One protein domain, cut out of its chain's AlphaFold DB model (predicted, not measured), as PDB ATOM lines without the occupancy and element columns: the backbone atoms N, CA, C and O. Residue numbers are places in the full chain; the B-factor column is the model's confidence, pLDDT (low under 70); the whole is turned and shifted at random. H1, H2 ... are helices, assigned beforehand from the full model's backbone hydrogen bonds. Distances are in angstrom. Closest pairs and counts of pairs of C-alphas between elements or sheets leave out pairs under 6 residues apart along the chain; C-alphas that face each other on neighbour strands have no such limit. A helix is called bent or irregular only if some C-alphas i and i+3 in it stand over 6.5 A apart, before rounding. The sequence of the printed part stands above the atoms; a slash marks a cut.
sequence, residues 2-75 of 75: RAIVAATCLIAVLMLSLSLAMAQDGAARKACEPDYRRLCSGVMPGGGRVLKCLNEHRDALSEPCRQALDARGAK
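What this domain is: This is residues 2 to 75 of the 75 residues of an uncharacterized protein of Rhodopseudomonas palustris (UniProt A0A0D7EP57). One long helix, H1, sticks out as a free arm from a small compact head made of three shorter helices, H2, H3 and H4. H2 follows H1 after a single residue and takes the chain on through the head, where H3 and H4 each pack on it; a loop, residues 40 to 48, leads from H2 to H3. The printed part has 74 residues with four named helices, in the order H1, H2, H3, H4, and no named strand; the class is all helix, with 56 residues in the helices. The whole is extended, with a radius of gyration of the C-alphas of 18.5 A, and spans 60 by 23 by 18 A, the arm making the length.

Where its parts are: H1, residues 2 to 22, is the longest helix and measures 33.8 A from C-alpha 2 at (24.438, -43.385, -1.834) to C-alpha 22 at (13.745, -15.632, -17.801). It is neither bent nor irregular, but only just: C-alphas 19 and 22 are 6.5 A apart. H2, residues 24 to 39, measures 22.7 A. It is irregular, with C-alphas 31 and 34 7.5 A apart, and has a kink of 47 degrees near residue 32. H3 holds residues 49 to 56 and measures 10.7 A. H4, residues 63 to 73, measures 15.5 A and ends with C-alpha 73 at (24.675, -6.164, -25.240).

How they stand to each other: H1 touches no helix. It and H2 meet only through their link, and it is apart from H3 and H4. H2 and H4 touch, with 11 pairs of C-alphas within 8 A; the closest C-alphas are those of Cys 32 and Cys 65, 4.6 A apart. Their lines stand at a steep tilt of 50 degrees, opposite ways. H2 touches H3 with residues 35 to 39 alone, and the closest C-alphas are those of Tyr 36 and Leu 54, 6.9 A apart. These two run the same way at a steep tilt of 67 degrees, only just short of about perpendicular. H3 and H4 are near each other, with 6 pairs of C-alphas within 10 A and the closest 8.3 A apart. Every O i to N i+4 pair is within hydrogen-bond range in H3 and H4; in H1 it is 12 of 17 and in H2 9 of 12.

The domain as a whole: The two C-alphas farthest apart are those of Arg 2 and Gly 42, at 61.1 A. Residues 2 to 23, of which 2 to 22 belong to H1, stand free; without them the body of 52 residues spans 27 by 22 by 17 A, with a radius of gyration of 9.9 A. The printed part has no cut and ends at Lys 75, the chain's last residue. The link H1 to H2 is tight, the links H2 to H3 and H3 to H4 are short, and no link is long. The mean pLDDT of the printed part is 81.7, and the model's confidence is under 70 in residues 2 to 10, 14 to 25 and 73 to 75.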
ATOM      1  N   ARG A   2      23.474 -44.453  -1.455       51.84
ATOM      2  CA  ARG A   2      24.438 -43.385  -1.834       51.84
ATOM      3  C   ARG A   2      24.344 -42.925  -3.305       51.84
ATOM      4  O   ARG A   2      24.388 -41.733  -3.571       51.84
ATOM      5  N   ALA A   3      24.139 -43.860  -4.239       50.47
ATOM      6  CA  ALA A   3      23.971 -43.554  -5.667       50.47
ATOM      7  C   ALA A   3      22.628 -42.868  -6.001       50.47
ATOM      8  O   ALA A   3      22.553 -42.080  -6.937       50.47
ATOM      9  N   ILE A   4      21.587 -43.127  -5.199       54.91
ATOM     10  CA  ILE A   4      20.252 -42.530  -5.368       54.91
ATOM     11  C   ILE A   4      20.297 -41.052  -4.954       54.91
ATOM     12  O   ILE A   4      19.811 -40.202  -5.688       54.91
ATOM     13  N   VAL A   5      20.974 -40.743  -3.839       59.34
ATOM     14  CA  VAL A   5      21.169 -39.366  -3.344       59.34
ATOM     15  C   VAL A   5      21.983 -38.517  -4.333       59.34
ATOM     16  O   VAL A   5      21.629 -37.370  -4.605       59.34
ATOM     17  N   ALA A   6      23.034 -39.090  -4.931       61.03
ATOM     18  CA  ALA A   6      23.849 -38.402  -5.935       61.03
ATOM     19  C   ALA A   6      23.051 -38.061  -7.207       61.03
ATOM     20  O   ALA A   6      23.128 -36.937  -7.705       61.03
ATOM     21  N   ALA A   7      22.231 -38.998  -7.695       61.59
ATOM     22  CA  ALA A   7      21.370 -38.778  -8.855       61.59
ATOM     23  C   ALA A   7      20.292 -37.712  -8.585       61.59
ATOM     24  O   ALA A   7      20.057 -36.849  -9.430       61.59
ATOM     25  N   THR A   8      19.686 -37.703  -7.392       66.88
ATOM     26  CA  THR A   8      18.686 -36.687  -7.019       66.88
ATOM     27  C   THR A   8      19.277 -35.281  -6.895       66.88
ATOM     28  O   THR A   8      18.629 -34.316  -7.295       66.88
ATOM     29  N   CYS A   9      20.516 -35.145  -6.408       69.50
ATOM     30  CA  CYS A   9      21.195 -33.848  -6.340       69.50
ATOM     31  C   CYS A   9      21.514 -33.287  -7.732       69.50
ATOM     32  O   CYS A   9      21.299 -32.102  -7.969       69.50
ATOM     33  N   LEU A  10      21.974 -34.129  -8.663       69.94
ATOM     34  CA  LEU A  10      22.275 -33.709 -10.037       69.94
ATOM     35  C   LEU A  10      21.024 -33.208 -10.772       69.94
ATOM     36  O   LEU A  10      21.071 -32.178 -11.442       69.94
ATOM     37  N   ILE A  11      19.891 -33.890 -10.591       73.31
ATOM     38  CA  ILE A  11      18.605 -33.488 -11.179       73.31
ATOM     39  C   ILE A  11      18.112 -32.169 -10.563       73.31
ATOM     40  O   ILE A  11      17.680 -31.276 -11.290       73.31
ATOM     41  N   ALA A  12      18.222 -32.001  -9.240       72.69
ATOM     42  CA  ALA A  12      17.808 -30.771  -8.560       72.69
ATOM     43  C   ALA A  12      18.634 -29.542  -8.988       72.69
ATOM     44  O   ALA A  12      18.075 -28.465  -9.197       72.69
ATOM     45  N   VAL A  13      19.949 -29.701  -9.174       71.50
ATOM     46  CA  VAL A  13      20.836 -28.624  -9.655       71.50
ATOM     47  C   VAL A  13      20.504 -28.234 -11.097       71.50
ATOM     48  O   VAL A  13      20.446 -27.043 -11.411       71.50
ATOM     49  N   LEU A  14      20.211 -29.212 -11.961       66.38
ATOM     50  CA  LEU A  14      19.805 -28.956 -13.344       66.38
ATOM     51  C   LEU A  14      18.494 -28.149 -13.404       66.38
ATOM     52  O   LEU A  14      18.414 -27.155 -14.125       66.38
ATOM     53  N   MET A  15      17.501 -28.513 -12.587       66.44
ATOM     54  CA  MET A  15      16.205 -27.824 -12.522       66.44
ATOM     55  C   MET A  15      16.315 -26.387 -11.983       66.44
ATOM     56  O   MET A  15      15.595 -25.505 -12.444       66.44
ATOM     57  N   LEU A  16      17.236 -26.119 -11.049       61.00
ATOM     58  CA  LEU A  16      17.431 -24.776 -10.488       61.00
ATOM     59  C   LEU A  16      18.026 -23.789 -11.507       61.00
ATOM     60  O   LEU A  16      17.700 -22.602 -11.488       61.00
ATOM     61  N   SER A  17      18.871 -24.275 -12.419       60.41
ATOM     62  CA  SER A  17      19.541 -23.437 -13.421       60.41
ATOM     63  C   SER A  17      18.599 -22.882 -14.502       60.41
ATOM     64  O   SER A  17      18.821 -21.780 -15.007       60.41
ATOM     65  N   LEU A  18      17.509 -23.592 -14.813       57.06
ATOM     66  CA  LEU A  18      16.593 -23.230 -15.899       57.06
ATOM     67  C   LEU A  18      15.730 -21.997 -15.568       57.06
ATOM     68  O   LEU A  18      15.401 -21.204 -16.448       57.06
ATOM     69  N   SER A  19      15.421 -21.787 -14.287       57.59
ATOM     70  CA  SER A  19      14.565 -20.690 -13.815       57.59
ATOM     71  C   SER A  19      15.235 -19.310 -13.875       57.59
ATOM     72  O   SER A  19      14.548 -18.290 -13.921       57.59
ATOM     73  N   LEU A  20      16.570 -19.244 -13.894       56.03
ATOM     74  CA  LEU A  20      17.306 -17.974 -13.844       56.03
ATOM     75  C   LEU A  20      17.342 -17.244 -15.202       56.03
ATOM     76  O   LEU A  20      17.581 -16.038 -15.260       56.03
ATOM     77  N   ALA A  21      17.055 -17.954 -16.296       57.06
ATOM     78  CA  ALA A  21      17.178 -17.430 -17.655       57.06
ATOM     79  C   ALA A  21      16.081 -16.418 -18.047       57.06
ATOM     80  O   ALA A  21      16.293 -15.614 -18.950       57.06
ATOM     81  N   MET A  22      14.926 -16.406 -17.370       54.97
ATOM     82  CA  MET A  22      13.745 -15.632 -17.801       54.97
ATOM     83  C   MET A  22      13.550 -14.286 -17.081       54.97
ATOM     84  O   MET A  22      12.569 -13.590 -17.331       54.97
ATOM     85  N   ALA A  23      14.453 -13.898 -16.175       58.06
ATOM     86  CA  ALA A  23      14.268 -12.698 -15.348       58.06
ATOM     87  C   ALA A  23      14.911 -11.423 -15.924       58.06
ATOM     88  O   ALA A  23      14.509 -10.310 -15.579       58.06
ATOM     89  N   GLN A  24      15.905 -11.562 -16.804       59.56
ATOM     90  CA  GLN A  24      16.761 -10.437 -17.199       59.56
ATOM     91  C   GLN A  24      16.060  -9.471 -18.161       59.56
ATOM     92  O   GLN A  24      16.347  -8.274 -18.177       59.56
ATOM     93  N   ASP A  25      15.077  -9.957 -18.926       66.75
ATOM     94  CA  ASP A  25      14.478  -9.135 -19.968       66.75
ATOM     95  C   ASP A  25      13.541  -8.044 -19.436       66.75
ATOM     96  O   ASP A  25      13.499  -6.928 -19.973       66.75
ATOM     97  N   GLY A  26      12.800  -8.370 -18.375       79.75
ATOM     98  CA  GLY A  26      11.813  -7.485 -17.764       79.75
ATOM     99  C   GLY A  26      12.441  -6.305 -17.025       79.75
ATOM    100  O   GLY A  26      11.888  -5.206 -17.053       79.75
ATOM    101  N   ALA A  27      13.609  -6.510 -16.409       85.12
ATOM    102  CA  ALA A  27      14.323  -5.468 -15.675       85.12
ATOM    103  C   ALA A  27      14.736  -4.312 -16.596       85.12
ATOM    104  O   ALA A  27      14.430  -3.156 -16.314       85.12
ATOM    105  N   ALA A  28      15.327  -4.627 -17.750       86.94
ATOM    106  CA  ALA A  28      15.721  -3.612 -18.721       86.94
ATOM    107  C   ALA A  28      14.529  -2.858 -19.317       86.94
ATOM    108  O   ALA A  28      14.585  -1.647 -19.515       86.94
ATOM    109  N   ARG A  29      13.419  -3.563 -19.558       89.50
ATOM    110  CA  ARG A  29      12.199  -2.936 -20.072       89.50
ATOM    111  C   ARG A  29      11.633  -1.918 -19.082       89.50
ATOM    112  O   ARG A  29      11.262  -0.830 -19.499       89.50
ATOM    113  N   LYS A  30      11.631  -2.248 -17.784       92.75
ATOM    114  CA  LYS A  30      11.226  -1.331 -16.707       92.75
ATOM    115  C   LYS A  30      12.180  -0.145 -16.573       92.75
ATOM    116  O   LYS A  30      11.716   0.986 -16.484       92.75
ATOM    117  N   ALA A  31      13.490  -0.393 -16.598       95.06
ATOM    118  CA  ALA A  31      14.504   0.657 -16.491       95.06
ATOM    119  C   ALA A  31      14.392   1.691 -17.625       95.06
ATOM    120  O   ALA A  31      14.515   2.887 -17.383       95.06
ATOM    121  N   CYS A  32      14.100   1.235 -18.845       95.75
ATOM    122  CA  CYS A  32      13.996   2.086 -20.030       95.75
ATOM    123  C   CYS A  32      12.594   2.635 -20.314       95.75
ATOM    124  O   CYS A  32      12.425   3.407 -21.251       95.75
ATOM    125  N   GLU A  33      11.572   2.267 -19.542       95.69
ATOM    126  CA  GLU A  33      10.199   2.728 -19.760       95.69
ATOM    127  C   GLU A  33      10.022   4.265 -19.748       95.69
ATOM    128  O   GLU A  33       9.357   4.785 -20.653       95.69
ATOM    129  N   PRO A  34      10.592   5.031 -18.790       97.44
ATOM    130  CA  PRO A  34      10.475   6.489 -18.816       97.44
ATOM    131  C   PRO A  34      11.178   7.108 -20.032       97.44
ATOM    132  O   PRO A  34      10.637   8.032 -20.641       97.44
ATOM    133  N   ASP A  35      12.334   6.573 -20.427       97.69
ATOM    134  CA  ASP A  35      13.067   7.036 -21.607       97.69
ATOM    135  C   ASP A  35      12.335   6.691 -22.902       97.69
ATOM    136  O   ASP A  35      12.211   7.539 -23.780       97.69
ATOM    137  N   TYR A  36      11.748   5.497 -22.990       96.94
ATOM    138  CA  TYR A  36      10.893   5.104 -24.104       96.94
ATOM    139  C   TYR A  36       9.716   6.068 -24.270       96.94
ATOM    140  O   TYR A  36       9.471   6.540 -25.376       96.94
ATOM    141  N   ARG A  37       9.015   6.419 -23.185       97.00
ATOM    142  CA  ARG A  37       7.902   7.382 -23.254       97.00
ATOM    143  C   ARG A  37       8.345   8.772 -23.708       97.00
ATOM    144  O   ARG A  37       7.586   9.445 -24.398       97.00
ATOM    145  N   ARG A  38       9.541   9.208 -23.311       97.75
ATOM    146  CA  ARG A  38      10.060  10.548 -23.615       97.75
ATOM    147  C   ARG A  38      10.658  10.658 -25.018       97.75
ATOM    148  O   ARG A  38      10.514  11.700 -25.643       97.75
ATOM    149  N   LEU A  39      11.337   9.613 -25.485       97.56
ATOM    150  CA  LEU A  39      12.173   9.645 -26.690       97.56
ATOM    151  C   LEU A  39      11.598   8.811 -27.842       97.56
ATOM    152  O   LEU A  39      11.802   9.143 -29.001       97.56
ATOM    153  N   CYS A  40      10.857   7.743 -27.537       97.44
ATOM    154  CA  CYS A  40      10.479   6.700 -28.494       97.44
ATOM    155  C   CYS A  40       8.973   6.370 -28.487       97.44
ATOM    156  O   CYS A  40       8.586   5.295 -28.943       97.44
ATOM    157  N   SER A  41       8.104   7.255 -27.987       95.94
ATOM    158  CA  SER A  41       6.670   6.968 -27.779       95.94
ATOM    159  C   SER A  41       5.892   6.609 -29.051       95.94
ATOM    160  O   SER A  41       4.889   5.903 -28.965       95.94
ATOM    161  N   GLY A  42       6.363   7.040 -30.225       95.62
ATOM    162  CA  GLY A  42       5.796   6.678 -31.529       95.62
ATOM    163  C   GLY A  42       6.285   5.340 -32.099       95.62
ATOM    164  O   GLY A  42       5.843   4.927 -33.171       95.62
ATOM    165  N   VAL A  43       7.208   4.647 -31.427       96.62
ATOM    166  CA  VAL A  43       7.808   3.411 -31.940       96.62
ATOM    167  C   VAL A  43       6.944   2.211 -31.580       96.62
ATOM    168  O   VAL A  43       6.846   1.819 -30.421       96.62
ATOM    169  N   MET A  44       6.375   1.554 -32.592       94.06
ATOM    170  CA  MET A  44       5.582   0.345 -32.376       94.06
ATOM    171  C   MET A  44       6.439  -0.776 -31.747       94.06
ATOM    172  O   MET A  44       7.442  -1.176 -32.353       94.06
ATOM    173  N   PRO A  45       6.053  -1.353 -30.591       89.69
ATOM    174  CA  PRO A  45       6.803  -2.429 -29.942       89.69
ATOM    175  C   PRO A  45       6.963  -3.685 -30.808       89.69
ATOM    176  O   PRO A  45       6.128  -3.970 -31.663       89.69
ATOM    177  N   GLY A  46       8.023  -4.460 -30.558       89.25
ATOM    178  CA  GLY A  46       8.321  -5.713 -31.266       89.25
ATOM    179  C   GLY A  46       9.451  -5.594 -32.295       89.25
ATOM    180  O   GLY A  46       9.839  -4.497 -32.694       89.25
ATOM    181  N   GLY A  47      10.019  -6.741 -32.682       90.56
ATOM    182  CA  GLY A  47      11.070  -6.830 -33.707       90.56
ATOM    183  C   GLY A  47      12.324  -5.990 -33.427       90.56
ATOM    184  O   GLY A  47      12.960  -5.526 -34.362       90.56
ATOM    185  N   GLY A  48      12.637  -5.704 -32.158       91.44
ATOM    186  CA  GLY A  48      13.805  -4.897 -31.782       91.44
ATOM    187  C   GLY A  48      13.702  -3.391 -32.070       91.44
ATOM    188  O   GLY A  48      14.643  -2.662 -31.768       91.44
ATOM    189  N   ARG A  49      12.574  -2.880 -32.586       95.25
ATOM    190  CA  ARG A  49      12.440  -1.456 -32.965       95.25
ATOM    191  C   ARG A  49      12.664  -0.490 -31.804       95.25
ATOM    192  O   ARG A  49      13.350   0.511 -31.960       95.25
ATOM    193  N   VAL A  50      12.120  -0.815 -30.632       94.06
ATOM    194  CA  VAL A  50      12.290   0.005 -29.421       94.06
ATOM    195  C   VAL A  50      13.753   0.046 -28.988       94.06
ATOM    196  O   VAL A  50      14.254   1.107 -28.648       94.06
ATOM    197  N   LEU A  51      14.451  -1.090 -29.059       93.62
ATOM    198  CA  LEU A  51      15.873  -1.159 -28.732       93.62
ATOM    199  C   LEU A  51      16.707  -0.299 -29.690       93.62
ATOM    200  O   LEU A  51      17.588   0.426 -29.242       93.62
ATOM    201  N   LYS A  52      16.391  -0.335 -30.990       95.25
ATOM    202  CA  LYS A  52      17.036   0.526 -31.988       95.25
ATOM    203  C   LYS A  52      16.840   2.009 -31.662       95.25
ATOM    204  O   LYS A  52      17.828   2.725 -31.585       95.25
ATOM    205  N   CYS A  53      15.605   2.436 -31.395       97.44
ATOM    206  CA  CYS A  53      15.322   3.829 -31.036       97.44
ATOM    207  C   CYS A  53      16.060   4.263 -29.760       97.44
ATOM    208  O   CYS A  53      16.686   5.316 -29.726       97.44
ATOM    209  N   LEU A  54      16.050   3.430 -28.713       95.88
ATOM    210  CA  LEU A  54      16.777   3.737 -27.480       95.88
ATOM    211  C   LEU A  54      18.290   3.864 -27.729       95.88
ATOM    212  O   LEU A  54      18.913   4.768 -27.181       95.88
ATOM    213  N   ASN A  55      18.870   3.017 -28.587       94.62
ATOM    214  CA  ASN A  55      20.280   3.117 -28.979       94.62
ATOM    215  C   ASN A  55      20.591   4.377 -29.802       94.62
ATOM    216  O   ASN A  55      21.646   4.970 -29.612       94.62
ATOM    217  N   GLU A  56      19.690   4.819 -30.681       96.31
ATOM    218  CA  GLU A  56      19.842   6.083 -31.423       96.31
ATOM    219  C   GLU A  56      19.840   7.304 -30.487       96.31
ATOM    220  O   GLU A  56      20.470   8.316 -30.782       96.31
ATOM    221  N   HIS A  57      19.196   7.189 -29.322       96.62
ATOM    222  CA  HIS A  57      19.151   8.224 -28.291       96.62
ATOM    223  C   HIS A  57      20.028   7.922 -27.064       96.62
ATOM    224  O   HIS A  57      19.773   8.477 -25.994       96.62
ATOM    225  N   ARG A  58      21.059   7.070 -27.188       94.94
ATOM    226  CA  ARG A  58      21.847   6.541 -26.053       94.94
ATOM    227  C   ARG A  58      22.363   7.618 -25.092       94.94
ATOM    228  O   ARG A  58      22.293   7.442 -23.873       94.94
ATOM    229  N   ASP A  59      22.821   8.745 -25.628       95.88
ATOM    230  CA  ASP A  59      23.365   9.858 -24.839       95.88
ATOM    231  C   ASP A  59      22.285  10.607 -24.045       95.88
ATOM    232  O   ASP A  59      22.553  11.168 -22.985       95.88
ATOM    233  N   ALA A  60      21.041  10.572 -24.525       96.75
ATOM    234  CA  ALA A  60      19.892  11.203 -23.889       96.75
ATOM    235  C   ALA A  60      19.141  10.271 -22.928       96.75
ATOM    236  O   ALA A  60      18.188  10.721 -22.285       96.75
ATOM    237  N   LEU A  61      19.516   8.990 -22.838       97.38
ATOM    238  CA  LEU A  61      18.905   8.034 -21.916       97.38
ATOM    239  C   LEU A  61      19.208   8.388 -20.457       97.38
ATOM    240  O   LEU A  61      20.191   9.059 -20.135       97.38
ATOM    241  N   SER A  62      18.381   7.892 -19.546       97.88
ATOM    242  CA  SER A  62      18.736   7.860 -18.135       97.88
ATOM    243  C   SER A  62      19.861   6.848 -17.887       97.88
ATOM    244  O   SER A  62      20.011   5.852 -18.600       97.88
ATOM    245  N   GLU A  63      20.644   7.091 -16.840       96.81
ATOM    246  CA  GLU A  63      21.683   6.166 -16.387       96.81
ATOM    247  C   GLU A  63      21.183   4.721 -16.175       96.81
ATOM    248  O   GLU A  63      21.803   3.806 -16.723       96.81
ATOM    249  N   PRO A  64      20.049   4.467 -15.486       95.12
ATOM    250  CA  PRO A  64      19.558   3.101 -15.318       95.12
ATOM    251  C   PRO A  64      19.189   2.423 -16.644       95.12
ATOM    252  O   PRO A  64      19.403   1.219 -16.786       95.12
ATOM    253  N   CYS A  65      18.670   3.162 -17.631       96.31
ATOM    254  CA  CYS A  65      18.386   2.581 -18.941       96.31
ATOM    255  C   CYS A  65      19.675   2.233 -19.698       96.31
ATOM    256  O   CYS A  65      19.771   1.125 -20.222       96.31
ATOM    257  N   ARG A  66      20.694   3.108 -19.702       95.06
ATOM    258  CA  ARG A  66      21.999   2.796 -20.321       95.06
ATOM    259  C   ARG A  66      22.616   1.528 -19.747       95.06
ATOM    260  O   ARG A  66      22.935   0.618 -20.506       95.06
ATOM    261  N   GLN A  67      22.706   1.436 -18.421       93.69
ATOM    262  CA  GLN A  67      23.267   0.260 -17.750       93.69
ATOM    263  C   GLN A  67      22.498  -1.016 -18.107       93.69
ATOM    264  O   GLN A  67      23.093  -2.061 -18.367       93.69
ATOM    265  N   ALA A  68      21.168  -0.930 -18.170       92.31
ATOM    266  CA  ALA A  68      20.337  -2.059 -18.553       92.31
ATOM    267  C   ALA A  68      20.515  -2.483 -20.021       92.31
ATOM    268  O   ALA A  68      20.422  -3.673 -20.322       92.31
ATOM    269  N   LEU A  69      20.754  -1.541 -20.940       91.00
ATOM    270  CA  LEU A  69      21.063  -1.852 -22.340       91.00
ATOM    271  C   LEU A  69      22.457  -2.470 -22.488       91.00
ATOM    272  O   LEU A  69      22.608  -3.452 -23.215       91.00
ATOM    273  N   ASP A  70      23.445  -1.967 -21.754       90.00
ATOM    274  CA  ASP A  70      24.812  -2.493 -21.780       90.00
ATOM    275  C   ASP A  70      24.868  -3.925 -21.225       90.00
ATOM    276  O   ASP A  70      25.467  -4.808 -21.837       90.00
ATOM    277  N   ALA A  71      24.135  -4.201 -20.141       85.31
ATOM    278  CA  ALA A  71      23.993  -5.548 -19.582       85.31
ATOM    279  C   ALA A  71      23.333  -6.549 -20.553       85.31
ATOM    280  O   ALA A  71      23.532  -7.757 -20.428       85.31
ATOM    281  N   ARG A  72      22.550  -6.064 -21.528       75.81
ATOM    282  CA  ARG A  72      21.963  -6.891 -22.596       75.81
ATOM    283  C   ARG A  72      22.909  -7.115 -23.774       75.81
ATOM    284  O   ARG A  72      22.824  -8.171 -24.391       75.81
ATOM    285  N   GLY A  73      23.736  -6.123 -24.112       65.00
ATOM    286  CA  GLY A  73      24.675  -6.164 -25.240       65.00
ATOM    287  C   GLY A  73      26.010  -6.841 -24.929       65.00
ATOM    288  O   GLY A  73      26.715  -7.239 -25.848       65.00
ATOM    289  N   ALA A  74      26.348  -7.018 -23.650       55.62
ATOM    290  CA  ALA A  74      27.543  -7.729 -23.192       55.62
ATOM    291  C   ALA A  74      27.428  -9.270 -23.275       55.62
ATOM    292  O   ALA A  74      28.086  -9.977 -22.510       55.62
ATOM    293  N   LYS A  75      26.564  -9.793 -24.152       40.91
ATOM    294  CA  LYS A  75      26.264 -11.221 -24.286       40.91
ATOM    295  C   LYS A  75      26.687 -11.776 -25.636       40.91
ATOM    296  O   LYS A  75      26.486 -11.068 -26.644       40.91
TER     297      LYS A  75